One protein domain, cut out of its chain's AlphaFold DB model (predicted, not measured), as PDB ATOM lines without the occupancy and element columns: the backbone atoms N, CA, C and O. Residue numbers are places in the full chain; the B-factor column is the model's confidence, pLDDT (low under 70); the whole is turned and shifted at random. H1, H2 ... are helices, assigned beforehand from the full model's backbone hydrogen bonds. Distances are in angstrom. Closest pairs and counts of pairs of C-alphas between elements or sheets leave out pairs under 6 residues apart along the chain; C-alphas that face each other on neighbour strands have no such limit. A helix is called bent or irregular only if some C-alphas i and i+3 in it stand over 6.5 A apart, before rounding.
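Overview. This is residues 122 to 197 of the 198 residues of an uncharacterized protein of Leptospira meyeri (UniProt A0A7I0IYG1). Three short helices, H1, H2 and H3, cluster with their centres in a triangle, and a longer fourth helix, H4, lies across one side of the cluster, crossing H1 near its own end and H2 nearer its own beginning. H2 and H3 form a helical hairpin, while a long link of residues 166 to 177 swings round the outside from H3 to H4. The printed part has 76 residues, with four named helices in the order H1, H2, H3, H4 and no named strand: the class is all helix. The whole is compact, with a radius of gyration of the C-alphas of 11.7 A and spans of 35 by 27 by 25 A.

Along the chain. Begin at Thr 122 and go on to C-alpha 126 at (110.704, 113.668, -9.199), where H1, residues 126 to 135, begins. H2 follows as residues 138 to 148, 15.4 A from first to last C-alpha. H3, residues 152 to 165, is 20.0 A long; it is irregular, with C-alphas 153 and 156 lying 7.6 A apart. Find C-alpha 178 at (124.553, 96.622, -17.727); from there H4 runs through residues 178 to 196 over 26.8 A and ends at C-alpha 196, at (100.748, 108.685, -14.841).

Arrangement. Start at H1, which is close to H2 but not clearly touching it; their closest C-alphas, of Leu 133 and Arg 141, are 5.9 A apart, and the two helices run opposite ways at a shallow tilt of 28 degrees. H1 is likewise close to H3 but not clearly touching it, with the C-alphas of Ile 126 and Tyr 157 closest at 7.0 A and a steep tilt of 52 degrees. In the hairpin, H2 and H3 touch and run opposite ways at a shallow tilt of 29 degrees; look at Val 145 and Ser 158, whose C-alphas are the closest at 5.2 A. H4 touches H2 with residues 181 to 185 alone, about perpendicular at 78 degrees, and the closest C-alphas are those of Val 147 and Ile 181, 7.5 A apart. H4 touches H1 with residues 192 to 196 alone, about perpendicular at 76 degrees, and the C-alphas of Tyr 132 and Leu 192 are closest at 7.4 A. H3 and H4 are apart. The helix packing is mostly crossed, but only just: 1 of the 3 touching pairs is at a shallow tilt. In H2 and H4 every O i to N i+4 pair is within hydrogen-bond range; in H1 it is 5 of 6 and in H3 8 of 10.

Size, cuts and confidence. The two C-alphas farthest apart are those of His 173 and Asn 197, at 35.4 A. The printed part has no cut. The links H1 to H2 and H2 to H3 are tight, and the link H3 to H4 is long, with 12 residues. Mean pLDDT of the printed part is 73.8; look for values under 70 at 28 residues, among them 172 to 188 and 193 to 197.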
ATOM      1  N   THR A 122     114.009 111.403 -16.151       64.94
ATOM      2  CA  THR A 122     113.941 112.861 -15.988       64.94
ATOM      3  C   THR A 122     112.735 113.514 -16.661       64.94
ATOM      4  O   THR A 122     112.452 114.671 -16.351       64.94
ATOM      5  N   LYS A 123     112.009 112.816 -17.552       72.25
ATOM      6  CA  LYS A 123     110.717 113.299 -18.075       72.25
ATOM      7  C   LYS A 123     109.647 113.321 -16.993       72.25
ATOM      8  O   LYS A 123     108.710 114.114 -17.075       72.25
ATOM      9  N   TYR A 124     109.771 112.451 -15.997       73.69
ATOM     10  CA  TYR A 124     108.807 112.360 -14.917       73.69
ATOM     11  C   TYR A 124     109.172 113.352 -13.809       73.69
ATOM     12  O   TYR A 124     110.342 113.444 -13.422       73.69
ATOM     13  N   PRO A 125     108.187 114.073 -13.243       82.12
ATOM     14  CA  PRO A 125     108.398 114.838 -12.025       82.12
ATOM     15  C   PRO A 125     109.007 113.948 -10.941       82.12
ATOM     16  O   PRO A 125     108.557 112.819 -10.733       82.12
ATOM     17  N   ILE A 126     110.002 114.460 -10.215       83.00
ATOM     18  CA  ILE A 126     110.704 113.668  -9.199       83.00
ATOM     19  C   ILE A 126     109.759 113.100  -8.129       83.00
ATOM     20  O   ILE A 126     109.979 111.993  -7.657       83.00
ATOM     21  N   GLN A 127     108.670 113.799  -7.798       84.75
ATOM     22  CA  GLN A 127     107.629 113.299  -6.895       84.75
ATOM     23  C   GLN A 127     106.953 112.017  -7.404       84.75
ATOM     24  O   GLN A 127     106.673 111.132  -6.601       84.75
ATOM     25  N   ASN A 128     106.732 111.879  -8.714       83.94
ATOM     26  CA  ASN A 128     106.149 110.663  -9.291       83.94
ATOM     27  C   ASN A 128     107.136 109.499  -9.182       83.94
ATOM     28  O   ASN A 128     106.753 108.378  -8.859       83.94
ATOM     29  N   LEU A 129     108.422 109.789  -9.394       81.81
ATOM     30  CA  LEU A 129     109.488 108.811  -9.232       81.81
ATOM     31  C   LEU A 129     109.629 108.377  -7.765       81.81
ATOM     32  O   LEU A 129     109.767 107.190  -7.500       81.81
ATOM     33  N   ILE A 130     109.531 109.310  -6.812       86.19
ATOM     34  CA  ILE A 130     109.509 109.005  -5.373       86.19
ATOM     35  C   ILE A 130     108.321 108.103  -5.039       86.19
ATOM     36  O   ILE A 130     108.527 107.034  -4.480       86.19
ATOM     37  N   SER A 131     107.106 108.490  -5.438       86.31
ATOM     38  CA  SER A 131     105.890 107.722  -5.147       86.31
ATOM     39  C   SER A 131     105.948 106.300  -5.709       86.31
ATOM     40  O   SER A 131     105.557 105.347  -5.039       86.31
ATOM     41  N   TYR A 132     106.501 106.136  -6.912       84.62
ATOM     42  CA  TYR A 132     106.758 104.819  -7.484       84.62
ATOM     43  C   TYR A 132     107.762 104.027  -6.634       84.62
ATOM     44  O   TYR A 132     107.485 102.907  -6.208       84.62
ATOM     45  N   LEU A 133     108.912 104.631  -6.328       84.12
ATOM     46  CA  LEU A 133     109.998 103.995  -5.581       84.12
ATOM     47  C   LEU A 133     109.638 103.649  -4.132       84.12
ATOM     48  O   LEU A 133     110.244 102.735  -3.573       84.12
ATOM     49  N   GLU A 134     108.677 104.341  -3.520       88.00
ATOM     50  CA  GLU A 134     108.134 103.999  -2.200       88.00
ATOM     51  C   GLU A 134     107.475 102.619  -2.189       88.00
ATOM     52  O   GLU A 134     107.600 101.897  -1.200       88.00
ATOM     53  N   SER A 135     106.823 102.245  -3.295       82.12
ATOM     54  CA  SER A 135     106.178 100.937  -3.460       82.12
ATOM     55  C   SER A 135     107.148  99.812  -3.834       82.12
ATOM     56  O   SER A 135     106.820  98.639  -3.665       82.12
ATOM     57  N   GLU A 136     108.342 100.167  -4.310       80.25
ATOM     58  CA  GLU A 136     109.385  99.221  -4.701       80.25
ATOM     59  C   GLU A 136     110.204  98.729  -3.507       80.25
ATOM     60  O   GLU A 136     110.345  99.405  -2.479       80.25
ATOM     61  N   ASP A 137     110.806  97.552  -3.669       78.44
ATOM     62  CA  ASP A 137     111.668  96.989  -2.641       78.44
ATOM     63  C   ASP A 137     112.965  97.817  -2.451       78.44
ATOM     64  O   ASP A 137     113.466  98.449  -3.394       78.44
ATOM     65  N   PRO A 138     113.547  97.813  -1.236       74.44
ATOM     66  CA  PRO A 138     114.759  98.571  -0.914       74.44
ATOM     67  C   PRO A 138     115.946  98.336  -1.858       74.44
ATOM     68  O   PRO A 138     116.715  99.263  -2.129       74.44
ATOM     69  N   GLN A 139     116.111  97.118  -2.383       73.50
ATOM     70  CA  GLN A 139     117.217  96.786  -3.274       73.50
ATOM     71  C   GLN A 139     116.994  97.424  -4.645       73.50
ATOM     72  O   GLN A 139     117.882  98.117  -5.140       73.50
ATOM     73  N   THR A 140     115.806  97.262  -5.229       73.56
ATOM     74  CA  THR A 140     115.417  97.881  -6.507       73.56
ATOM     75  C   THR A 140     115.575  99.397  -6.463       73.56
ATOM     76  O   THR A 140     116.245  99.981  -7.319       73.56
ATOM     77  N   ARG A 141     115.085 100.033  -5.398       77.69
ATOM     78  CA  ARG A 141     115.276 101.464  -5.134       77.69
ATOM     79  C   ARG A 141     116.752 101.866  -5.127       77.69
ATOM     80  O   ARG A 141     117.135 102.845  -5.766       77.69
ATOM     81  N   SER A 142     117.591 101.077  -4.465       76.25
ATOM     82  CA  SER A 142     119.035 101.322  -4.386       76.25
ATOM     83  C   SER A 142     119.720 101.219  -5.737       76.25
ATOM     84  O   SER A 142     120.536 102.079  -6.070       76.25
ATOM     85  N   VAL A 143     119.356 100.217  -6.543       73.94
ATOM     86  CA  VAL A 143     119.864 100.069  -7.912       73.94
ATOM     87  C   VAL A 143     119.513 101.296  -8.742       73.94
ATOM     88  O   VAL A 143     120.396 101.880  -9.361       73.94
ATOM     89  N   ILE A 144     118.260 101.739  -8.714       76.75
ATOM     90  CA  ILE A 144     117.796 102.872  -9.523       76.75
ATOM     91  C   ILE A 144     118.559 104.144  -9.158       76.75
ATOM     92  O   ILE A 144     119.130 104.802 -10.028       76.75
ATOM     93  N   VAL A 145     118.654 104.441  -7.863       78.25
ATOM     94  CA  VAL A 145     119.379 105.607  -7.349       78.25
ATOM     95  C   VAL A 145     120.871 105.545  -7.692       78.25
ATOM     96  O   VAL A 145     121.458 106.544  -8.113       78.25
ATOM     97  N   TYR A 146     121.501 104.376  -7.553       77.25
ATOM     98  CA  TYR A 146     122.907 104.181  -7.906       77.25
ATOM     99  C   TYR A 146     123.162 104.428  -9.388       77.25
ATOM    100  O   TYR A 146     124.104 105.135  -9.745       77.25
ATOM    101  N   VAL A 147     122.318 103.865 -10.247       72.69
ATOM    102  CA  VAL A 147     122.486 103.967 -11.690       72.69
ATOM    103  C   VAL A 147     122.201 105.397 -12.168       72.69
ATOM    104  O   VAL A 147     122.977 105.926 -12.962       72.69
ATOM    105  N   MET A 148     121.187 106.077 -11.623       74.75
ATOM    106  CA  MET A 148     120.952 107.504 -11.890       74.75
ATOM    107  C   MET A 148     122.148 108.377 -11.489       74.75
ATOM    108  O   MET A 148     122.449 109.359 -12.160       74.75
ATOM    109  N   GLY A 149     122.862 108.014 -10.423       74.12
ATOM    110  CA  GLY A 149     124.072 108.719  -9.994       74.12
ATOM    111  C   GLY A 149     125.303 108.461 -10.869       74.12
ATOM    112  O   GLY A 149     126.311 109.140 -10.704       74.12
ATOM    113  N   LYS A 150     125.257 107.481 -11.779       69.38
ATOM    114  CA  LYS A 150     126.330 107.218 -12.754       69.38
ATOM    115  C   LYS A 150     126.175 108.018 -14.043       69.38
ATOM    116  O   LYS A 150     127.134 108.093 -14.803       69.38
ATOM    117  N   ASN A 151     125.000 108.590 -14.290       69.56
ATOM    118  CA  ASN A 151     124.724 109.397 -15.468       69.56
ATOM    119  C   ASN A 151     124.666 110.879 -15.079       69.56
ATOM    120  O   ASN A 151     123.880 111.272 -14.217       69.56
ATOM    121  N   GLU A 152     125.485 111.701 -15.738       71.44
ATOM    122  CA  GLU A 152     125.582 113.144 -15.485       71.44
ATOM    123  C   GLU A 152     124.221 113.848 -15.607       71.44
ATOM    124  O   GLU A 152     123.891 114.690 -14.776       71.44
ATOM    125  N   ASN A 153     123.375 113.428 -16.555       68.62
ATOM    126  CA  ASN A 153     122.060 114.031 -16.803       68.62
ATOM    127  C   ASN A 153     121.028 113.735 -15.704       68.62
ATOM    128  O   ASN A 153     120.021 114.434 -15.593       68.62
ATOM    129  N   THR A 154     121.237 112.685 -14.910       73.12
ATOM    130  CA  THR A 154     120.299 112.248 -13.863       73.12
ATOM    131  C   THR A 154     120.885 112.351 -12.459       73.12
ATOM    132  O   THR A 154     120.238 111.952 -11.487       73.12
ATOM    133  N   ASN A 155     122.090 112.909 -12.330       78.56
ATOM    134  CA  ASN A 155     122.808 112.988 -11.066       78.56
ATOM    135  C   ASN A 155     122.041 113.816 -10.022       78.56
ATOM    136  O   ASN A 155     121.882 113.367  -8.887       78.56
ATOM    137  N   ASP A 156     121.468 114.953 -10.427       82.81
ATOM    138  CA  ASP A 156     120.658 115.821  -9.555       82.81
ATOM    139  C   ASP A 156     119.420 115.110  -8.995       82.81
ATOM    140  O   ASP A 156     119.033 115.322  -7.845       82.81
ATOM    141  N   TYR A 157     118.795 114.240  -9.794       82.62
ATOM    142  CA  TYR A 157     117.693 113.395  -9.332       82.62
ATOM    143  C   TYR A 157     118.206 112.333  -8.364       82.62
ATOM    144  O   TYR A 157     117.606 112.127  -7.314       82.62
ATOM    145  N   SER A 158     119.336 111.695  -8.681       85.38
ATOM    146  CA  SER A 158     119.956 110.706  -7.796       85.38
ATOM    147  C   SER A 158     120.270 111.294  -6.422       85.38
ATOM    148  O   SER A 158     119.987 110.644  -5.423       85.38
ATOM    149  N   LEU A 159     120.790 112.524  -6.347       87.12
ATOM    150  CA  LEU A 159     121.079 113.192  -5.076       87.12
ATOM    151  C   LEU A 159     119.805 113.394  -4.248       87.12
ATOM    152  O   LEU A 159     119.738 112.941  -3.112       87.12
ATOM    153  N   LYS A 160     118.755 113.956  -4.852       88.56
ATOM    154  CA  LYS A 160     117.463 114.157  -4.176       88.56
ATOM    155  C   LYS A 160     116.826 112.845  -3.709       88.56
ATOM    156  O   LYS A 160     116.236 112.798  -2.635       88.56
ATOM    157  N   LEU A 161     116.940 111.779  -4.502       86.75
ATOM    158  CA  LEU A 161     116.444 110.456  -4.126       86.75
ATOM    159  C   LEU A 161     117.292 109.814  -3.019       86.75
ATOM    160  O   LEU A 161     116.729 109.154  -2.152       86.75
ATOM    161  N   LYS A 162     118.619 110.007  -3.022       89.75
ATOM    162  CA  LYS A 162     119.496 109.560  -1.925       89.75
ATOM    163  C   LYS A 162     119.120 110.227  -0.615       89.75
ATOM    164  O   LYS A 162     119.005 109.526   0.383       89.75
ATOM    165  N   ASP A 163     118.896 111.535  -0.649       90.75
ATOM    166  CA  ASP A 163     118.499 112.300   0.531       90.75
ATOM    167  C   ASP A 163     117.128 111.838   1.042       90.75
ATOM    168  O   ASP A 163     116.949 111.625   2.237       90.75
ATOM    169  N   TYR A 164     116.168 111.611   0.139       92.69
ATOM    170  CA  TYR A 164     114.825 111.158   0.511       92.69
ATOM    171  C   TYR A 164     114.809 109.738   1.096       92.69
ATOM    172  O   TYR A 164     114.104 109.461   2.063       92.69
ATOM    173  N   PHE A 165     115.587 108.822   0.515       89.56
ATOM    174  CA  PHE A 165     115.566 107.404   0.864       89.56
ATOM    175  C   PHE A 165     116.703 106.968   1.789       89.56
ATOM    176  O   PHE A 165     116.880 105.762   1.958       89.56
ATOM    177  N   GLN A 166     117.438 107.903   2.395       85.94
ATOM    178  CA  GLN A 166     118.694 107.677   3.120       85.94
ATOM    179  C   GLN A 166     118.694 106.428   4.021       85.94
ATOM    180  O   GLN A 166     119.612 105.614   3.928       85.94
ATOM    181  N   ASP A 167     117.644 106.227   4.820       85.25
ATOM    182  CA  ASP A 167     117.549 105.122   5.792       85.25
ATOM    183  C   ASP A 167     117.023 103.800   5.202       85.25
ATOM    184  O   ASP A 167     116.981 102.769   5.871       85.25
ATOM    185  N   SER A 168     116.599 103.823   3.940       83.00
ATOM    186  CA  SER A 168     115.966 102.700   3.239       83.00
ATOM    187  C   SER A 168     116.797 102.148   2.082       83.00
ATOM    188  O   SER A 168     116.413 101.144   1.485       83.00
ATOM    189  N   LEU A 169     117.917 102.792   1.746       81.25
ATOM    190  CA  LEU A 169     118.820 102.303   0.712       81.25
ATOM    191  C   LEU A 169     119.688 101.163   1.258       81.25
ATOM    192  O   LEU A 169     120.283 101.253   2.330       81.25
ATOM    193  N   GLN A 170     119.779 100.087   0.488       76.44
ATOM    194  CA  GLN A 170     120.631  98.936   0.745       76.44
ATOM    195  C   GLN A 170     121.951  99.041  -0.016       76.44
ATOM    196  O   GLN A 170     122.059  99.619  -1.101       76.44
ATOM    197  N   SER A 171     122.988  98.443   0.560       72.75
ATOM    198  CA  SER A 171     124.307  98.364  -0.049       72.75
ATOM    199  C   SER A 171     124.309  97.443  -1.270       72.75
ATOM    200  O   SER A 171     123.980  96.258  -1.211       72.75
ATOM    201  N   ILE A 172     124.766  97.978  -2.401       69.00
ATOM    202  CA  ILE A 172     124.945  97.211  -3.633       69.00
ATOM    203  C   ILE A 172     126.304  96.506  -3.571       69.00
ATOM    204  O   ILE A 172     127.344  97.088  -3.864       69.00
ATOM    205  N   HIS A 173     126.302  95.238  -3.160       47.16
ATOM    206  CA  HIS A 173     127.529  94.460  -2.937       47.16
ATOM    207  C   HIS A 173     128.130  93.814  -4.194       47.16
ATOM    208  O   HIS A 173     129.178  93.175  -4.113       47.16
ATOM    209  N   ARG A 174     127.470  93.917  -5.352       56.34
ATOM    210  CA  ARG A 174     127.904  93.271  -6.598       56.34
ATOM    211  C   ARG A 174     127.813  94.238  -7.765       56.34
ATOM    212  O   ARG A 174     126.886  95.040  -7.828       56.34
ATOM    213  N   ASN A 175     128.737  94.103  -8.714       54.31
ATOM    214  CA  ASN A 175     128.606  94.762 -10.008       54.31
ATOM    215  C   ASN A 175     127.345  94.237 -10.695       54.31
ATOM    216  O   ASN A 175     127.241  93.051 -11.010       54.31
ATOM    217  N   ILE A 176     126.374  95.123 -10.891       56.12
ATOM    218  CA  ILE A 176     125.146  94.810 -11.613       56.12
ATOM    219  C   ILE A 176     125.471  94.907 -13.099       56.12
ATOM    220  O   ILE A 176     125.994  95.920 -13.562       56.12
ATOM    221  N   HIS A 177     125.193  93.837 -13.841       57.75
ATOM    222  CA  HIS A 177     125.457  93.807 -15.272       57.75
ATOM    223  C   HIS A 177     124.620  94.870 -16.000       57.75
ATOM    224  O   HIS A 177     123.445  95.072 -15.683       57.75
ATOM    225  N   ALA A 178     125.201  95.522 -17.009       54.41
ATOM    226  CA  ALA A 178     124.553  96.622 -17.727       54.41
ATOM    227  C   ALA A 178     123.208  96.217 -18.360       54.41
ATOM    228  O   ALA A 178     122.287  97.024 -18.416       54.41
ATOM    229  N   SER A 179     123.052  94.961 -18.798       56.19
ATOM    230  CA  SER A 179     121.768  94.455 -19.318       56.19
ATOM    231  C   SER A 179     120.654  94.418 -18.265       56.19
ATOM    232  O   SER A 179     119.517  94.745 -18.580       56.19
ATOM    233  N   VAL A 180     120.975  94.079 -17.014       57.09
ATOM    234  CA  VAL A 180     120.002  94.024 -15.908       57.09
ATOM    235  C   VAL A 180     119.548  95.431 -15.537       57.09
ATOM    236  O   VAL A 180     118.359  95.679 -15.373       57.09
ATOM    237  N   ILE A 181     120.495  96.367 -15.478       57.88
ATOM    238  CA  ILE A 181     120.207  97.789 -15.282       57.88
ATOM    239  C   ILE A 181     119.263  98.302 -16.379       57.88
ATOM    240  O   ILE A 181     118.264  98.950 -16.073       57.88
ATOM    241  N   ARG A 182     119.558  97.977 -17.647       60.28
ATOM    242  CA  ARG A 182     118.731  98.366 -18.801       60.28
ATOM    243  C   ARG A 182     117.288  97.869 -18.665       60.28
ATOM    244  O   ARG A 182     116.364  98.637 -18.918       60.28
ATOM    245  N   GLU A 183     117.089  96.622 -18.249       59.34
ATOM    246  CA  GLU A 183     115.745  96.045 -18.125       59.34
ATOM    247  C   GLU A 183     114.956  96.633 -16.947       59.34
ATOM    248  O   GLU A 183     113.782  96.961 -17.103       59.34
ATOM    249  N   ILE A 184     115.609  96.862 -15.801       62.78
ATOM    250  CA  ILE A 184     114.995  97.544 -14.649       62.78
ATOM    251  C   ILE A 184     114.471  98.920 -15.072       62.78
ATOM    252  O   ILE A 184     113.310  99.241 -14.826       62.78
ATOM    253  N   CYS A 185     115.290  99.705 -15.776       65.19
ATOM    254  CA  CYS A 185     114.886 101.019 -16.270       65.19
ATOM    255  C   CYS A 185     113.664 100.953 -17.199       65.19
ATOM    256  O   CYS A 185     112.743 101.748 -17.029       65.19
ATOM    257  N   ARG A 186     113.613  99.986 -18.126       66.62
ATOM    258  CA  ARG A 186     112.465  99.803 -19.035       66.62
ATOM    259  C   ARG A 186     111.176  99.470 -18.299       66.62
ATOM    260  O   ARG A 186     110.118  99.992 -18.644       66.62
ATOM    261  N   VAL A 187     111.250  98.583 -17.308       65.19
ATOM    262  CA  VAL A 187     110.079  98.194 -16.515       65.19
ATOM    263  C   VAL A 187     109.530  99.401 -15.760       65.19
ATOM    264  O   VAL A 187     108.325  99.640 -15.805       65.19
ATOM    265  N   ILE A 188     110.408 100.193 -15.142       68.00
ATOM    266  CA  ILE A 188     110.020 101.403 -14.411       68.00
ATOM    267  C   ILE A 188     109.405 102.426 -15.348       68.00
ATOM    268  O   ILE A 188     108.330 102.934 -15.060       68.00
ATOM    269  N   GLU A 189     110.053 102.713 -16.478       70.44
ATOM    270  CA  GLU A 189     109.540 103.673 -17.450       70.44
ATOM    271  C   GLU A 189     108.140 103.276 -17.911       70.44
ATOM    272  O   GLU A 189     107.218 104.077 -17.805       70.44
ATOM    273  N   ARG A 190     107.946 102.010 -18.299       68.75
ATOM    274  CA  ARG A 190     106.634 101.485 -18.686       68.75
ATOM    275  C   ARG A 190     105.605 101.631 -17.565       68.75
ATOM    276  O   ARG A 190     104.460 101.991 -17.828       68.75
ATOM    277  N   ASN A 191     105.985 101.330 -16.327       67.50
ATOM    278  CA  ASN A 191     105.078 101.427 -15.189       67.50
ATOM    279  C   ASN A 191     104.711 102.883 -14.883       67.50
ATOM    280  O   ASN A 191     103.540 103.168 -14.654       67.50
ATOM    281  N   LEU A 192     105.675 103.803 -14.950       70.00
ATOM    282  CA  LEU A 192     105.449 105.238 -14.788       70.00
ATOM    283  C   LEU A 192     104.567 105.797 -15.912       70.00
ATOM    284  O   LEU A 192     103.631 106.538 -15.623       70.00
ATOM    285  N   THR A 193     104.795 105.408 -17.171       69.38
ATOM    286  CA  THR A 193     103.923 105.793 -18.295       69.38
ATOM    287  C   THR A 193     102.488 105.319 -18.054       69.38
ATOM    288  O   THR A 193     101.549 106.102 -18.169       69.38
ATOM    289  N   ASN A 194     102.317 104.058 -17.642       69.12
ATOM    290  CA  ASN A 194     101.002 103.468 -17.389       69.12
ATOM    291  C   ASN A 194     100.288 104.076 -16.170       69.12
ATOM    292  O   ASN A 194      99.066 104.192 -16.176       69.12
ATOM    293  N   GLN A 195     101.020 104.427 -15.109       68.38
ATOM    294  CA  GLN A 195     100.442 104.986 -13.883       68.38
ATOM    295  C   GLN A 195     100.087 106.467 -14.016       68.38
ATOM    296  O   GLN A 195      99.100 106.911 -13.433       68.38
ATOM    297  N   PHE A 196     100.877 107.231 -14.774       66.25
ATOM    298  CA  PHE A 196     100.748 108.685 -14.841       66.25
ATOM    299  C   PHE A 196     100.176 109.206 -16.171       66.25
ATOM    300  O   PHE A 196     100.122 110.420 -16.342       66.25
ATOM    301  N   ASN A 197      99.684 108.319 -17.056       53.12
ATOM    302  CA  ASN A 197      99.001 108.631 -18.326       53.12
ATOM    303  C   ASN A 197      99.707 109.730 -19.141       53.12
ATOM    304  O   ASN A 197      99.150 110.812 -19.353       53.12
TER     305      ASN A 197